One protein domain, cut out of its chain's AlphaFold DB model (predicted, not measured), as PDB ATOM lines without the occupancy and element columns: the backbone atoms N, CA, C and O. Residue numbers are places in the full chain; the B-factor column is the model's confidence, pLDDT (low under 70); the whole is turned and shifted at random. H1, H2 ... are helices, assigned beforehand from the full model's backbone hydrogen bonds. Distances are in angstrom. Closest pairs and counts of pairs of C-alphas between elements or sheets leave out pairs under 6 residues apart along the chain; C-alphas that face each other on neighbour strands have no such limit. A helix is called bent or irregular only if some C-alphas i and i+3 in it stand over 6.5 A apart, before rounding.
ATOM      1  N   HIS A 363      18.640 -21.448  21.643       89.94
ATOM      2  CA  HIS A 363      18.779 -20.605  22.832       89.94
ATOM      3  C   HIS A 363      17.734 -20.941  23.909       89.94
ATOM      4  O   HIS A 363      18.053 -21.058  25.092       89.94
ATOM      5  N   TYR A 364      16.480 -21.163  23.502       92.62
ATOM      6  CA  TYR A 364      15.405 -21.530  24.420       92.62
ATOM      7  C   TYR A 364      15.696 -22.846  25.144       92.62
ATOM      8  O   TYR A 364      15.601 -22.930  26.371       92.62
ATOM      9  N   VAL A 365      16.098 -23.869  24.390       91.38
ATOM     10  CA  VAL A 365      16.445 -25.190  24.928       91.38
ATOM     11  C   VAL A 365      17.600 -25.084  25.913       91.38
ATOM     12  O   VAL A 365      17.571 -25.740  26.950       91.38
ATOM     13  N   GLU A 366      18.605 -24.255  25.634       92.25
ATOM     14  CA  GLU A 366      19.727 -24.037  26.552       92.25
ATOM     15  C   GLU A 366      19.270 -23.451  27.888       92.25
ATOM     16  O   GLU A 366      19.649 -23.977  28.939       92.25
ATOM     17  N   ILE A 367      18.376 -22.456  27.863       93.56
ATOM     18  CA  ILE A 367      17.757 -21.904  29.075       93.56
ATOM     19  C   ILE A 367      17.006 -23.001  29.848       93.56
ATOM     20  O   ILE A 367      17.199 -23.149  31.059       93.56
ATOM     21  N   ARG A 368      16.167 -23.804  29.174       94.06
ATOM     22  CA  ARG A 368      15.399 -24.881  29.831       94.06
ATOM     23  C   ARG A 368      16.308 -25.961  30.413       94.06
ATOM     24  O   ARG A 368      16.110 -26.369  31.559       94.06
ATOM     25  N   CYS A 369      17.335 -26.373  29.672       93.69
ATOM     26  CA  CYS A 369      18.350 -27.318  30.128       93.69
ATOM     27  C   CYS A 369      19.094 -26.794  31.360       93.69
ATOM     28  O   CYS A 369      19.272 -27.548  32.314       93.69
ATOM     29  N   ALA A 370      19.485 -25.517  31.385       94.50
ATOM     30  CA  ALA A 370      20.158 -24.912  32.532       94.50
ATOM     31  C   ALA A 370      19.259 -24.884  33.783       94.50
ATOM     32  O   ALA A 370      19.683 -25.313  34.859       94.50
ATOM     33  N   LEU A 371      17.996 -24.460  33.643       93.56
ATOM     34  CA  LEU A 371      17.017 -24.437  34.740       93.56
ATOM     35  C   LEU A 371      16.728 -25.838  35.298       93.56
ATOM     36  O   LEU A 371      16.699 -26.046  36.518       93.56
ATOM     37  N   ALA A 372      16.526 -26.811  34.408       93.81
ATOM     38  CA  ALA A 372      16.292 -28.201  34.776       93.81
ATOM     39  C   ALA A 372      17.533 -28.820  35.436       93.81
ATOM     40  O   ALA A 372      17.411 -29.439  36.492       93.81
ATOM     41  N   LYS A 373      18.733 -28.575  34.892       92.50
ATOM     42  CA  LYS A 373      20.008 -29.038  35.463       92.50
ATOM     43  C   LYS A 373      20.236 -28.467  36.860       92.50
ATOM     44  O   LYS A 373      20.568 -29.231  37.759       92.50
ATOM     45  N   ARG A 374      20.004 -27.167  37.078       92.38
ATOM     46  CA  ARG A 374      20.111 -26.548  38.412       92.38
ATOM     47  C   ARG A 374      19.167 -27.211  39.412       92.38
ATOM     48  O   ARG A 374      19.580 -27.555  40.512       92.38
ATOM     49  N   THR A 375      17.926 -27.466  38.998       90.50
ATOM     50  CA  THR A 375      16.936 -28.164  39.834       90.50
ATOM     51  C   THR A 375      17.373 -29.597  40.144       90.50
ATOM     52  O   THR A 375      17.285 -30.022  41.289       90.50
ATOM     53  N   ALA A 376      17.901 -30.329  39.161       88.12
ATOM     54  CA  ALA A 376      18.419 -31.680  39.362       88.12
ATOM     55  C   ALA A 376      19.628 -31.709  40.315       88.12
ATOM     56  O   ALA A 376      19.735 -32.613  41.141       88.12
ATOM     57  N   LEU A 377      20.514 -30.712  40.243       87.31
ATOM     58  CA  LEU A 377      21.650 -30.581  41.158       87.31
ATOM     59  C   LEU A 377      21.210 -30.229  42.586       87.31
ATOM     60  O   LEU A 377      21.741 -30.813  43.524       87.31
ATOM     61  N   HIS A 378      20.210 -29.361  42.759       87.12
ATOM     62  CA  HIS A 378      19.613 -29.108  44.078       87.12
ATOM     63  C   HIS A 378      18.917 -30.359  44.636       87.12
ATOM     64  O   HIS A 378      19.013 -30.654  45.819       87.12
ATOM     65  N   LEU A 379      18.243 -31.148  43.791       84.00
ATOM     66  CA  LEU A 379      17.679 -32.424  44.238       84.00
ATOM     67  C   LEU A 379      18.774 -33.400  44.681       84.00
ATOM     68  O   LEU A 379      18.606 -34.121  45.661       84.00
ATOM     69  N   ARG A 380      19.914 -33.397  43.983       79.56
ATOM     70  CA  ARG A 380      21.085 -34.189  44.360       79.56
ATOM     71  C   ARG A 380      21.694 -33.729  45.688       79.56
ATOM     72  O   ARG A 380      22.181 -34.585  46.412       79.56
ATOM     73  N   SER A 381      21.661 -32.441  46.032       80.62
ATOM     74  CA  SER A 381      22.232 -31.958  47.299       80.62
ATOM     75  C   SER A 381      21.445 -32.384  48.542       80.62
ATOM     76  O   SER A 381      21.987 -32.312  49.635       80.62
ATOM     77  N   PHE A 382      20.209 -32.879  48.404       75.62
ATOM     78  CA  PHE A 382      19.490 -33.523  49.516       75.62
ATOM     79  C   PHE A 382      20.044 -34.912  49.883       75.62
ATOM     80  O   PHE A 382      19.540 -35.550  50.807       75.62
ATOM     81  N   TYR A 383      21.057 -35.394  49.159       69.75
ATOM     82  CA  TYR A 383      21.746 -36.644  49.441       69.75
ATOM     83  C   TYR A 383      23.119 -36.416  50.036       69.75
ATOM     84  O   TYR A 383      23.940 -35.690  49.480       69.75
ATOM     85  N   THR A 384      23.400 -37.180  51.081       64.81
ATOM     86  CA  THR A 384      24.757 -37.552  51.466       64.81
ATOM     87  C   THR A 384      24.967 -39.039  51.176       64.81
ATOM     88  O   THR A 384      24.029 -39.771  50.848       64.81
ATOM     89  N   THR A 385      26.206 -39.520  51.290       61.50
ATOM     90  CA  THR A 385      26.547 -40.947  51.128       61.50
ATOM     91  C   THR A 385      25.768 -41.843  52.101       61.50
ATOM     92  O   THR A 385      25.541 -43.018  51.822       61.50
ATOM     93  N   ILE A 386      25.314 -41.273  53.224       57.38
ATOM     94  CA  ILE A 386      24.699 -41.989  54.345       57.38
ATOM     95  C   ILE A 386      23.215 -41.626  54.506       57.38
ATOM     96  O   ILE A 386      22.423 -42.504  54.830       57.38
ATOM     97  N   HIS A 387      22.773 -40.403  54.198       65.19
ATOM     98  CA  HIS A 387      21.394 -39.933  54.419       65.19
ATOM     99  C   HIS A 387      20.749 -39.380  53.141       65.19
ATOM    100  O   HIS A 387      21.420 -38.869  52.252       65.19
ATOM    101  N   GLY A 388      19.427 -39.517  53.024       72.56
ATOM    102  CA  GLY A 388      18.674 -38.945  51.908       72.56
ATOM    103  C   GLY A 388      17.341 -39.648  51.622       72.56
ATOM    104  O   GLY A 388      17.150 -40.786  52.075       72.56
ATOM    105  N   PRO A 389      16.442 -38.987  50.866       76.25
ATOM    106  CA  PRO A 389      15.103 -39.485  50.538       76.25
ATOM    107  C   PRO A 389      15.144 -40.783  49.725       76.25
ATOM    108  O   PRO A 389      16.138 -41.061  49.064       76.25
ATOM    109  N   SER A 390      14.077 -41.584  49.727       81.00
ATOM    110  CA  SER A 390      14.050 -42.837  48.957       81.00
ATOM    111  C   SER A 390      14.211 -42.603  47.445       81.00
ATOM    112  O   SER A 390      13.832 -41.559  46.907       81.00
ATOM    113  N   ALA A 391      14.732 -43.599  46.725       78.81
ATOM    114  CA  ALA A 391      14.889 -43.539  45.271       78.81
ATOM    115  C   ALA A 391      13.543 -43.291  44.566       78.81
ATOM    116  O   ALA A 391      13.484 -42.587  43.557       78.81
ATOM    117  N   GLN A 392      12.454 -43.822  45.131       83.31
ATOM    118  CA  GLN A 392      11.094 -43.561  44.670       83.31
ATOM    119  C   GLN A 392      10.706 -42.089  44.847       83.31
ATOM    120  O   GLN A 392      10.236 -41.479  43.885       83.31
ATOM    121  N   ALA A 393      10.959 -41.506  46.023       85.25
ATOM    122  CA  ALA A 393      10.664 -40.101  46.300       85.25
ATOM    123  C   ALA A 393      11.441 -39.157  45.368       85.25
ATOM    124  O   ALA A 393      10.889 -38.178  44.872       85.25
ATOM    125  N   ILE A 394      12.695 -39.474  45.029       83.81
ATOM    126  CA  ILE A 394      13.437 -38.664  44.053       83.81
ATOM    127  C   ILE A 394      13.015 -38.882  42.634       83.81
ATOM    128  O   ILE A 394      12.964 -37.917  41.878       83.81
ATOM    129  N   ARG A 395      12.695 -40.112  42.244       86.44
ATOM    130  CA  ARG A 395      12.102 -40.326  40.930       86.44
ATOM    131  C   ARG A 395      10.842 -39.468  40.789       86.44
ATOM    132  O   ARG A 395      10.693 -38.797  39.773       86.44
ATOM    133  N   GLN A 396       9.995 -39.424  41.818       89.56
ATOM    134  CA  GLN A 396       8.833 -38.535  41.864       89.56
ATOM    135  C   GLN A 396       9.239 -37.057  41.799       89.56
ATOM    136  O   GLN A 396       8.702 -36.333  40.966       89.56
ATOM    137  N   ALA A 397      10.229 -36.613  42.576       89.44
ATOM    138  CA  ALA A 397      10.710 -35.230  42.540       89.44
ATOM    139  C   ALA A 397      11.301 -34.833  41.173       89.44
ATOM    140  O   ALA A 397      11.086 -33.722  40.699       89.44
ATOM    141  N   ILE A 398      12.011 -35.734  40.491       88.81
ATOM    142  CA  ILE A 398      12.527 -35.512  39.134       88.81
ATOM    143  C   ILE A 398      11.360 -35.367  38.154       88.81
ATOM    144  O   ILE A 398      11.336 -34.413  37.372       88.81
ATOM    145  N   ILE A 399      10.379 -36.272  38.217       90.88
ATOM    146  CA  ILE A 399       9.187 -36.231  37.359       90.88
ATOM    147  C   ILE A 399       8.359 -34.965  37.615       90.88
ATOM    148  O   ILE A 399       7.861 -34.380  36.663       90.88
ATOM    149  N   ALA A 400       8.245 -34.510  38.864       92.12
ATOM    150  CA  ALA A 400       7.426 -33.360  39.241       92.12
ATOM    151  C   ALA A 400       8.136 -32.003  39.074       92.12
ATOM    152  O   ALA A 400       7.490 -31.004  38.769       92.12
ATOM    153  N   CYS A 401       9.459 -31.938  39.255       91.62
ATOM    154  CA  CYS A 401      10.189 -30.664  39.324       91.62
ATOM    155  C   CYS A 401      11.189 -30.461  38.182       91.62
ATOM    156  O   CYS A 401      11.416 -29.321  37.770       91.62
ATOM    157  N   VAL A 402      11.820 -31.529  37.680       91.69
ATOM    158  CA  VAL A 402      12.851 -31.437  36.630       91.69
ATOM    159  C   VAL A 402      12.222 -31.563  35.249       91.69
ATOM    160  O   VAL A 402      12.455 -30.697  34.407       91.69
ATOM    161  N   LEU A 403      11.404 -32.596  35.015       92.31
ATOM    162  CA  LEU A 403      10.796 -32.828  33.700       92.31
ATOM    163  C   LEU A 403       9.885 -31.680  33.243       92.31
ATOM    164  O   LEU A 403      10.059 -31.253  32.104       92.31
ATOM    165  N   PRO A 404       9.007 -31.083  34.075       93.31
ATOM    166  CA  PRO A 404       8.164 -29.977  33.626       93.31
ATOM    167  C   PRO A 404       8.994 -28.733  33.305       93.31
ATOM    168  O   PRO A 404       8.693 -27.995  32.371       93.31
ATOM    169  N   LYS A 405      10.107 -28.521  34.023       93.44
ATOM    170  CA  LYS A 405      11.062 -27.467  33.672       93.44
ATOM    171  C   LYS A 405      11.752 -27.770  32.345       93.44
ATOM    172  O   LYS A 405      11.864 -26.884  31.511       93.44
ATOM    173  N   LEU A 406      12.180 -28.999  32.111       93.00
ATOM    174  CA  LEU A 406      12.876 -29.359  30.882       93.00
ATOM    175  C   LEU A 406      11.950 -29.310  29.652       93.00
ATOM    176  O   LEU A 406      12.334 -28.752  28.631       93.00
ATOM    177  N   LEU A 407      10.735 -29.849  29.771       92.00
ATOM    178  CA  LEU A 407       9.820 -30.129  28.656       92.00
ATOM    179  C   LEU A 407       8.777 -29.034  28.389       92.00
ATOM    180  O   LEU A 407       7.981 -29.169  27.464       92.00
ATOM    181  N   PHE A 408       8.751 -27.949  29.165       92.69
ATOM    182  CA  PHE A 408       7.819 -26.845  28.917       92.69
ATOM    183  C   PHE A 408       7.985 -26.275  27.500       92.69
ATOM    184  O   PHE A 408       9.088 -25.881  27.104       92.69
ATOM    185  N   GLY A 409       6.888 -26.213  26.745       90.12
ATOM    186  CA  GLY A 409       6.885 -25.746  25.359       90.12
ATOM    187  C   GLY A 409       7.526 -26.719  24.366       90.12
ATOM    188  O   GLY A 409       7.819 -26.309  23.249       90.12
ATOM    189  N   ALA A 410       7.814 -27.971  24.752       88.81
ATOM    190  CA  ALA A 410       8.357 -28.973  23.832       88.81
ATOM    191  C   ALA A 410       7.411 -29.255  22.659       88.81
ATOM    192  O   ALA A 410       7.873 -29.403  21.538       88.81
ATOM    193  N   ASP A 411       6.104 -29.228  22.898       86.00
ATOM    194  CA  ASP A 411       5.037 -29.321  21.896       86.00
ATOM    195  C   ASP A 411       5.128 -28.270  20.774       86.00
ATOM    196  O   ASP A 411       4.667 -28.514  19.662       86.00
ATOM    197  N   VAL A 412       5.761 -27.124  21.029       87.00
ATOM    198  CA  VAL A 412       5.910 -26.034  20.053       87.00
ATOM    199  C   VAL A 412       7.031 -26.297  19.037       87.00
ATOM    200  O   VAL A 412       6.911 -25.944  17.861       87.00
ATOM    201  N   TRP A 413       8.153 -26.875  19.477       81.38
ATOM    202  CA  TRP A 413       9.374 -26.994  18.661       81.38
ATOM    203  C   TRP A 413       9.783 -28.441  18.355       81.38
ATOM    204  O   TRP A 413      10.551 -28.675  17.414       81.38
ATOM    205  N   LEU A 414       9.292 -29.418  19.120       76.12
ATOM    206  CA  LEU A 414       9.516 -30.840  18.885       76.12
ATOM    207  C   LEU A 414       8.531 -31.314  17.813       76.12
ATOM    208  O   LEU A 414       7.344 -31.484  18.066       76.12
ATOM    209  N   LEU A 415       9.028 -31.540  16.599       63.47
ATOM    210  CA  LEU A 415       8.232 -32.172  15.551       63.47
ATOM    211  C   LEU A 415       7.992 -33.643  15.919       63.47
ATOM    212  O   LEU A 415       8.950 -34.382  16.166       63.47
ATOM    213  N   GLY A 416       6.725 -34.057  15.958       53.25
ATOM    214  CA  GLY A 416       6.347 -35.447  16.203       53.25
ATOM    215  C   GLY A 416       6.817 -36.383  15.074       53.25
ATOM    216  O   GLY A 416       6.891 -35.945  13.920       53.25
ATOM    217  N   PRO A 417       7.105 -37.670  15.368       45.84
ATOM    218  CA  PRO A 417       7.507 -38.662  14.363       45.84
ATOM    219  C   PRO A 417       6.466 -38.865  13.252       45.84
ATOM    220  O   PRO A 417       6.837 -39.203  12.135       45.84
ATOM    221  N   THR A 418       5.188 -38.634  13.559       40.69
ATOM    222  CA  THR A 418       4.008 -38.913  12.723       40.69
ATOM    223  C   THR A 418       3.554 -37.731  11.869       40.69
ATOM    224  O   THR A 418       2.419 -37.695  11.407       40.69
ATOM    225  N   SER A 419       4.407 -36.726  11.666       43.25
ATOM    226  CA  SER A 419       4.086 -35.684  10.694       43.25
ATOM    227  C   SER A 419       4.215 -36.280   9.286       43.25
ATOM    228  O   SER A 419       5.268 -36.141   8.668       43.25
ATOM    229  N   ASP A 420       3.139 -36.882   8.770       41.25
ATOM    230  CA  ASP A 420       2.939 -37.282   7.359       41.25
ATOM    231  C   ASP A 420       2.993 -36.095   6.377       41.25
ATOM    232  O   ASP A 420       2.722 -36.209   5.184       41.25
ATOM    233  N   VAL A 421       3.420 -34.923   6.852       48.12
ATOM    234  CA  VAL A 421       3.905 -33.843   6.007       48.12
ATOM    235  C   VAL A 421       5.216 -34.314   5.373       48.12
ATOM    236  O   VAL A 421       6.311 -34.113   5.914       48.12
ATOM    237  N   ALA A 422       5.070 -34.938   4.206       40.41
ATOM    238  CA  ALA A 422       6.074 -35.506   3.304       40.41
ATOM    239  C   ALA A 422       7.211 -34.545   2.863       40.41
ATOM    240  O   ALA A 422       8.022 -34.879   2.010       40.41
ATOM    241  N   GLU A 423       7.340 -33.374   3.489       47.66
ATOM    242  CA  GLU A 423       8.326 -32.326   3.204       47.66
ATOM    243  C   GLU A 423       9.004 -31.788   4.478       47.66
ATOM    244  O   GLU A 423       9.426 -30.631   4.551       47.66
ATOM    245  N   THR A 424       9.130 -32.586   5.544       51.44
ATOM    246  CA  THR A 424       9.929 -32.148   6.701       51.44
ATOM    247  C   THR A 424      11.407 -32.042   6.313       51.44
ATOM    248  O   THR A 424      12.136 -33.036   6.293       51.44
ATOM    249  N   GLN A 425      11.844 -30.810   6.019       57.59
ATOM    250  CA  GLN A 425      13.200 -30.474   5.587       57.59
ATOM    251  C   GLN A 425      14.254 -31.189   6.459       57.59
ATOM    252  O   GLN A 425      14.207 -31.084   7.692       57.59
ATOM    253  N   PRO A 426      15.261 -31.857   5.860       63.44
ATOM    254  CA  PRO A 426      16.308 -32.586   6.586       63.44
ATOM    255  C   PRO A 426      16.995 -31.757   7.681       63.44
ATOM    256  O   PRO A 426      17.406 -32.288   8.716       63.44
ATOM    257  N   ARG A 427      17.083 -30.435   7.475       64.88
ATOM    258  CA  ARG A 427      17.631 -29.469   8.436       64.88
ATOM    259  C   ARG A 427      16.878 -29.468   9.765       64.88
ATOM    260  O   ARG A 427      17.522 -29.487  10.813       64.88
ATOM    261  N   GLN A 428      15.546 -29.510   9.750       67.38
ATOM    262  CA  GLN A 428      14.763 -29.411  10.981       67.38
ATOM    263  C   GLN A 428      14.811 -30.709  11.790       67.38
ATOM    264  O   GLN A 428      15.032 -30.660  12.995       67.38
ATOM    265  N   LYS A 429      14.778 -31.878  11.129       71.19
ATOM    266  CA  LYS A 429      15.008 -33.179  11.790       71.19
ATOM    267  C   LYS A 429      16.385 -33.245  12.467       71.19
ATOM    268  O   LYS A 429      16.497 -33.724  13.598       71.19
ATOM    269  N   ARG A 430      17.440 -32.748  11.807       74.00
ATOM    270  CA  ARG A 430      18.796 -32.669  12.389       74.00
ATOM    271  C   ARG A 430      18.833 -31.757  13.618       74.00
ATOM    272  O   ARG A 430      19.404 -32.147  14.638       74.00
ATOM    273  N   LEU A 431      18.194 -30.591  13.537       74.12
ATOM    274  CA  LEU A 431      18.094 -29.639  14.641       74.12
ATOM    275  C   LEU A 431      17.373 -30.249  15.853       74.12
ATOM    276  O   LEU A 431      17.910 -30.228  16.960       74.12
ATOM    277  N   THR A 432      16.218 -30.883  15.637       75.44
ATOM    278  CA  THR A 432      15.451 -31.549  16.697       75.44
ATOM    279  C   THR A 432      16.259 -32.659  17.372       75.44
ATOM    280  O   THR A 432      16.300 -32.724  18.600       75.44
ATOM    281  N   ARG A 433      16.989 -33.488  16.609       78.88
ATOM    282  CA  ARG A 433      17.884 -34.517  17.179       78.88
ATOM    283  C   ARG A 433      19.005 -33.909  18.024       78.88
ATOM    284  O   ARG A 433      19.321 -34.434  19.091       78.88
ATOM    285  N   ARG A 434      19.612 -32.809  17.566       80.88
ATOM    286  CA  ARG A 434      20.668 -32.101  18.310       80.88
ATOM    287  C   ARG A 434      20.139 -31.553  19.636       80.88
ATOM    288  O   ARG A 434      20.787 -31.723  20.668       80.88
ATOM    289  N   ILE A 435      18.957 -30.947  19.609       83.19
ATOM    290  CA  ILE A 435      18.253 -30.433  20.788       83.19
ATOM    291  C   ILE A 435      17.910 -31.569  21.763       83.19
ATOM    292  O   ILE A 435      18.235 -31.478  22.947       83.19
ATOM    293  N   ALA A 436      17.348 -32.674  21.266       82.25
ATOM    294  CA  ALA A 436      16.997 -33.832  22.087       82.25
ATOM    295  C   ALA A 436      18.221 -34.425  22.806       82.25
ATOM    296  O   ALA A 436      18.152 -34.725  23.997       82.25
ATOM    297  N   LYS A 437      19.379 -34.504  22.130       85.00
ATOM    298  CA  LYS A 437      20.641 -34.929  22.764       85.00
ATOM    299  C   LYS A 437      21.028 -34.035  23.946       85.00
ATOM    300  O   LYS A 437      21.426 -34.560  24.984       85.00
ATOM    301  N   LYS A 438      20.882 -32.707  23.834       84.62
ATOM    302  CA  LYS A 438      21.161 -31.776  24.947       84.62
ATOM    303  C   LYS A 438      20.248 -32.046  26.148       84.62
ATOM    304  O   LYS A 438      20.721 -32.079  27.282       84.62
ATOM    305  N   MET A 439      18.961 -32.285  25.905       87.38
ATOM    306  CA  MET A 439      18.001 -32.596  26.970       87.38
ATOM    307  C   MET A 439      18.285 -33.949  27.627       87.38
ATOM    308  O   MET A 439      18.229 -34.057  28.853       87.38
ATOM    309  N   GLN A 440      18.672 -34.958  26.839       88.06
ATOM    310  CA  GLN A 440      19.025 -36.284  27.348       88.06
ATOM    311  C   GLN A 440      20.176 -36.224  28.359       88.06
ATOM    312  O   GLN A 440      20.148 -36.929  29.365       88.06
ATOM    313  N   VAL A 441      21.165 -35.350  28.147       89.00
ATOM    314  CA  VAL A 441      22.258 -35.144  29.113       89.00
ATOM    315  C   VAL A 441      21.717 -34.689  30.471       89.00
ATOM    316  O   VAL A 441      22.150 -35.196  31.506       89.00
ATOM    317  N   VAL A 442      20.745 -33.774  30.489       88.75
ATOM    318  CA  VAL A 442      20.131 -33.285  31.735       88.75
ATOM    319  C   VAL A 442      19.321 -34.384  32.419       88.75
ATOM    320  O   VAL A 442      19.435 -34.552  33.634       88.75
ATOM    321  N   ILE A 443      18.565 -35.173  31.650       87.44
ATOM    322  CA  ILE A 443      17.828 -36.336  32.167       87.44
ATOM    323  C   ILE A 443      18.801 -37.337  32.793       87.44
ATOM    324  O   ILE A 443      18.592 -37.760  33.925       87.44
ATOM    325  N   ASN A 444      19.914 -37.644  32.126       88.19
ATOM    326  CA  ASN A 444      20.928 -38.560  32.649       88.19
ATOM    327  C   ASN A 444      21.539 -38.052  33.965       88.19
ATOM    328  O   ASN A 444      21.750 -38.840  34.885       88.19
ATOM    329  N   ILE A 445      21.801 -36.746  34.086       85.94
ATOM    330  CA  ILE A 445      22.278 -36.137  35.340       85.94
ATOM    331  C   ILE A 445      21.239 -36.306  36.453       85.94
ATOM    332  O   ILE A 445      21.599 -36.693  37.565       85.94
ATOM    333  N   ALA A 446      19.961 -36.060  36.158       84.62
ATOM    334  CA  ALA A 446      18.881 -36.245  37.121       84.62
ATOM    335  C   ALA A 446      18.745 -37.721  37.539       84.62
ATOM    336  O   ALA A 446      18.713 -38.027  38.727       84.62
ATOM    337  N   CYS A 447      18.759 -38.654  36.586       81.31
ATOM    338  CA  CYS A 447      18.680 -40.089  36.858       81.31
ATOM    339  C   CYS A 447      19.873 -40.605  37.676       81.31
ATOM    340  O   CYS A 447      19.685 -41.441  38.557       81.31
ATOM    341  N   LYS A 448      21.087 -40.082  37.456       77.44
ATOM    342  CA  LYS A 448      22.256 -40.419  38.288       77.44
ATOM    343  C   LYS A 448      22.038 -40.073  39.763       77.44
ATOM    344  O   LYS A 448      22.488 -40.831  40.616       77.44
ATOM    345  N   ALA A 449      21.307 -39.000  40.076       68.50
ATOM    346  CA  ALA A 449      20.956 -38.677  41.461       68.50
ATOM    347  C   ALA A 449      20.082 -39.771  42.106       68.50
ATOM    348  O   ALA A 449      20.304 -40.130  43.257       68.50
ATOM    349  N   ALA A 450      19.156 -40.370  41.349       66.94
ATOM    350  CA  ALA A 450      18.338 -41.489  41.825       66.94
ATOM    351  C   ALA A 450      19.124 -42.811  41.943       66.94
ATOM    352  O   ALA A 450      18.782 -43.662  42.759       66.94
ATOM    353  N   LEU A 451      20.174 -43.005  41.136       64.94
ATOM    354  CA  LEU A 451      20.990 -44.228  41.147       64.94
ATOM    355  C   LEU A 451      22.011 -44.264  42.293       64.94
ATOM    356  O   LEU A 451      22.241 -45.339  42.844       64.94
ATOM    357  N   LEU A 452      22.565 -43.116  42.704       59.88
ATOM    358  CA  LEU A 452      23.498 -43.018  43.843       59.88
ATOM    359  C   LEU A 452      22.894 -43.549  45.158       59.88
ATOM    360  O   LEU A 452      23.614 -44.056  46.019       59.88
ATOM    361  N   GLN A 453      21.566 -43.527  45.277       54.59
ATOM    362  CA  GLN A 453      20.814 -44.152  46.364       54.59
ATOM    363  C   GLN A 453      20.979 -45.671  46.442       54.59
ATOM    364  O   GLN A 453      21.015 -46.199  47.545       54.59
ATOM    365  N   ARG A 454      21.100 -46.393  45.320       53.56
ATOM    366  CA  ARG A 454      21.281 -47.858  45.361       53.56
ATOM    367  C   ARG A 454      22.625 -48.236  45.978       53.56
ATOM    368  O   ARG A 454      22.699 -49.181  46.755       53.56
ATOM    369  N   THR A 455      23.668 -47.472  45.670       56.66
ATOM    370  CA  THR A 455      24.992 -47.613  46.286       56.66
ATOM    371  C   THR A 455      24.988 -47.187  47.755       56.66
ATOM    372  O   THR A 455      25.485 -47.935  48.588       56.66
ATOM    373  N   ALA A 456      24.352 -46.063  48.103       54.94
ATOM    374  CA  ALA A 456      24.216 -45.619  49.494       54.94
ATOM    375  C   ALA A 456      23.386 -46.596  50.353       54.94
ATOM    376  O   ALA A 456      23.753 -46.899  51.480       54.94
ATOM    377  N   ALA A 457      22.295 -47.147  49.813       56.03
ATOM    378  CA  ALA A 457      21.467 -48.144  50.489       56.03
ATOM    379  C   ALA A 457      22.231 -49.451  50.749       56.03
ATOM    380  O   ALA A 457      22.104 -50.009  51.832       56.03
ATOM    381  N   ARG A 458      23.077 -49.896  49.806       58.75
ATOM    382  CA  ARG A 458      23.993 -51.033  50.017       58.75
ATOM    383  C   ARG A 458      25.078 -50.742  51.055       58.75
ATOM    384  O   ARG A 458      25.477 -51.647  51.770       58.75
ATOM    385  N   LEU A 459      25.548 -49.499  51.163       58.28
ATOM    386  CA  LEU A 459      26.486 -49.109  52.221       58.28
ATOM    387  C   LEU A 459      25.813 -49.078  53.603       58.28
ATOM    388  O   LEU A 459      26.462 -49.391  54.592       58.28
ATOM    389  N   ARG A 460      24.512 -48.757  53.686       57.00
ATOM    390  CA  ARG A 460      23.740 -48.779  54.946       57.00
ATOM    391  C   ARG A 460      23.495 -50.180  55.504       57.00
ATOM    392  O   ARG A 460      23.243 -50.300  56.695       57.00
ATOM    393  N   THR A 461      23.524 -51.212  54.661       62.50
ATOM    394  CA  THR A 461      23.406 -52.614  55.097       62.50
ATOM    395  C   THR A 461      24.733 -53.199  55.581       62.50
ATOM    396  O   THR A 461      24.748 -54.326  56.062       62.50
ATOM    397  N   LEU A 462      25.845 -52.472  55.430       64.31
ATOM    398  CA  LEU A 462      27.149 -52.883  55.944       64.31
ATOM    399  C   LEU A 462      27.295 -52.466  57.411       64.31
ATOM    400  O   LEU A 462      26.753 -51.444  57.834       64.31
ATOM    401  N   ASP A 463      28.058 -53.251  58.170       67.06
ATOM    402  CA  ASP A 463      28.367 -52.952  59.567       67.06
ATOM    403  C   ASP A 463      29.065 -51.581  59.705       67.06
ATOM    404  O   ASP A 463      29.825 -51.151  58.832       67.06
ATOM    405  N   LYS A 464      28.829 -50.879  60.819       67.88
ATOM    406  CA  LYS A 464      29.375 -49.536  61.088       67.88
ATOM    407  C   LYS A 464      30.907 -49.518  61.133       67.88
ATOM    408  O   LYS A 464      31.499 -48.460  60.930       67.88
ATOM    409  N   GLN A 465      31.538 -50.664  61.387       67.12
ATOM    410  CA  GLN A 465      32.994 -50.830  61.368       67.12
ATOM    411  C   GLN A 465      33.561 -51.103  59.964       67.12
ATOM    412  O   GLN A 465      34.776 -51.116  59.783       67.12
ATOM    413  N   HIS A 466      32.713 -51.287  58.948       71.69
ATOM    414  CA  HIS A 466      33.163 -51.613  57.600       71.69
ATOM    415  C   HIS A 466      33.982 -50.450  56.993       71.69
ATOM    416  O   HIS A 466      33.512 -49.306  56.977       71.69
ATOM    417  N   PRO A 467      35.173 -50.699  56.414       69.00
ATOM    418  CA  PRO A 467      36.103 -49.646  55.979       69.00
ATOM    419  C   PRO A 467      35.526 -48.688  54.919       69.00
ATOM    420  O   PRO A 467      35.888 -47.514  54.871       69.00
ATOM    421  N   LEU A 468      34.576 -49.150  54.099       62.47
ATOM    422  CA  LEU A 468      33.844 -48.295  53.147       62.47
ATOM    423  C   LEU A 468      32.846 -47.332  53.816       62.47
ATOM    424  O   LEU A 468      32.571 -46.271  53.264       62.47
ATOM    425  N   VAL A 469      32.307 -47.689  54.985       60.44
ATOM    426  CA  VAL A 469      31.406 -46.833  55.774       60.44
ATOM    427  C   VAL A 469      32.218 -45.779  56.532       60.44
ATOM    428  O   VAL A 469      31.799 -44.626  56.606       60.44
ATOM    429  N   GLN A 470      33.412 -46.139  57.018       59.19
ATOM    430  CA  GLN A 470      34.321 -45.208  57.700       59.19
ATOM    431  C   GLN A 470      34.958 -44.176  56.757       59.19
ATOM    432  O   GLN A 470      35.114 -43.025  57.144       59.19
ATOM    433  N   ARG A 471      35.265 -44.547  55.505       56.75
ATOM    434  CA  ARG A 471      35.815 -43.623  54.489       56.75
ATOM    435  C   ARG A 471      34.805 -42.620  53.915       56.75
ATOM    436  O   ARG A 471      35.213 -41.689  53.234       56.75
ATOM    437  N   GLY A 472      33.505 -42.849  54.111       49.22
ATOM    438  CA  GLY A 472      32.428 -42.016  53.563       49.22
ATOM    439  C   GLY A 472      31.830 -40.998  54.540       49.22
ATOM    440  O   GLY A 472      30.823 -40.380  54.180       49.22
TER     441      GLY A 472
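This is residues 363 to 472 of the 473 residues of the protein "Reverse transcriptase domain-containing protein" of Torrubiella hemipterigena (UniProt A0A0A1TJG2). What does the model look like? It is a long, slim bundle of three helices: the hairpin of H1 and H2 lies side by side with the middle stretch of the much longer H4, and the three run up and down. The short H3 follows the hairpin, a loop then folds back from it to H4, and the short H5 comes after the other end of H4. What is it made of? The printed part has 110 residues with five named helices, in the order H1, H2, H3, H4, H5, and no named strand; the class is all helix. How tightly is it gathered? The whole is loose, with a radius of gyration of the C-alphas of 18.8 A, and a rod spanning 66 by 21 by 19 A.

How do the first two helices stand? H1, residues 363 to 381, touches H2, residues 391 to 407, at a shallow tilt of 18 degrees, opposite ways, as a hairpin; the closest C-alphas, those of Ala 372 and Val 402, are 5.1 A apart. H2 has a kink of 29 degrees near residue 398 and is only just irregular: C-alphas 400 and 403 are 6.51 A apart. What touches both? The hub H4, residues 426 to 460, touches H1 with residues 435 to 449 alone, at a shallow tilt of 2 degrees, the same way, with C-alphas Ala 376 and Ala 446 closest at 5.1 A. With residues 439 to 454 alone it touches H2 at a shallow tilt of 20 degrees, opposite ways, with C-alphas Ala 391 and Ala 450 closest at 5.3 A. Where are the short helices? H3, residues 410 to 413, is close to H4 but not clearly touching, with C-alphas Trp 413 and Thr 432 closest at 7.8 A. H5, residues 467 to 470, touches H4 only at the corner and only just, with 3 pairs of C-alphas within 8 A, the closest those of Leu 459 and Val 469 at 6.5 A. What do the backbones show? Every O i to N i+4 pair is within hydrogen-bond range in H1, against 10 of 13 in H2 and 26 of 31 in H4; H3 and H5 are too short for such a pair.

Where does H1 begin? C-alpha 363 is at (18.779, -20.605, 22.832), and H1 is 27.2 A long from first to last C-alpha. How long are the others? H2 measures 21.9 A and H4 51.5 A, with a kink of 26 degrees near residue 445. Where does H5 end? C-alpha 470 is at (34.321, -45.208, 57.700).

How far does it reach? The two C-alphas farthest apart, those of Glu 423 and Gln 465, are 65.8 A apart. Is it unbroken? The printed part has no cut; the link from H3 to H4, 12 residues, is long, and residues 418 to 423 and 462 to 467 stand free. Where is confidence low? The mean pLDDT of the printed part is 75.4, and 42 residues are under 70, among them residues 415 to 428 and 449 to 465.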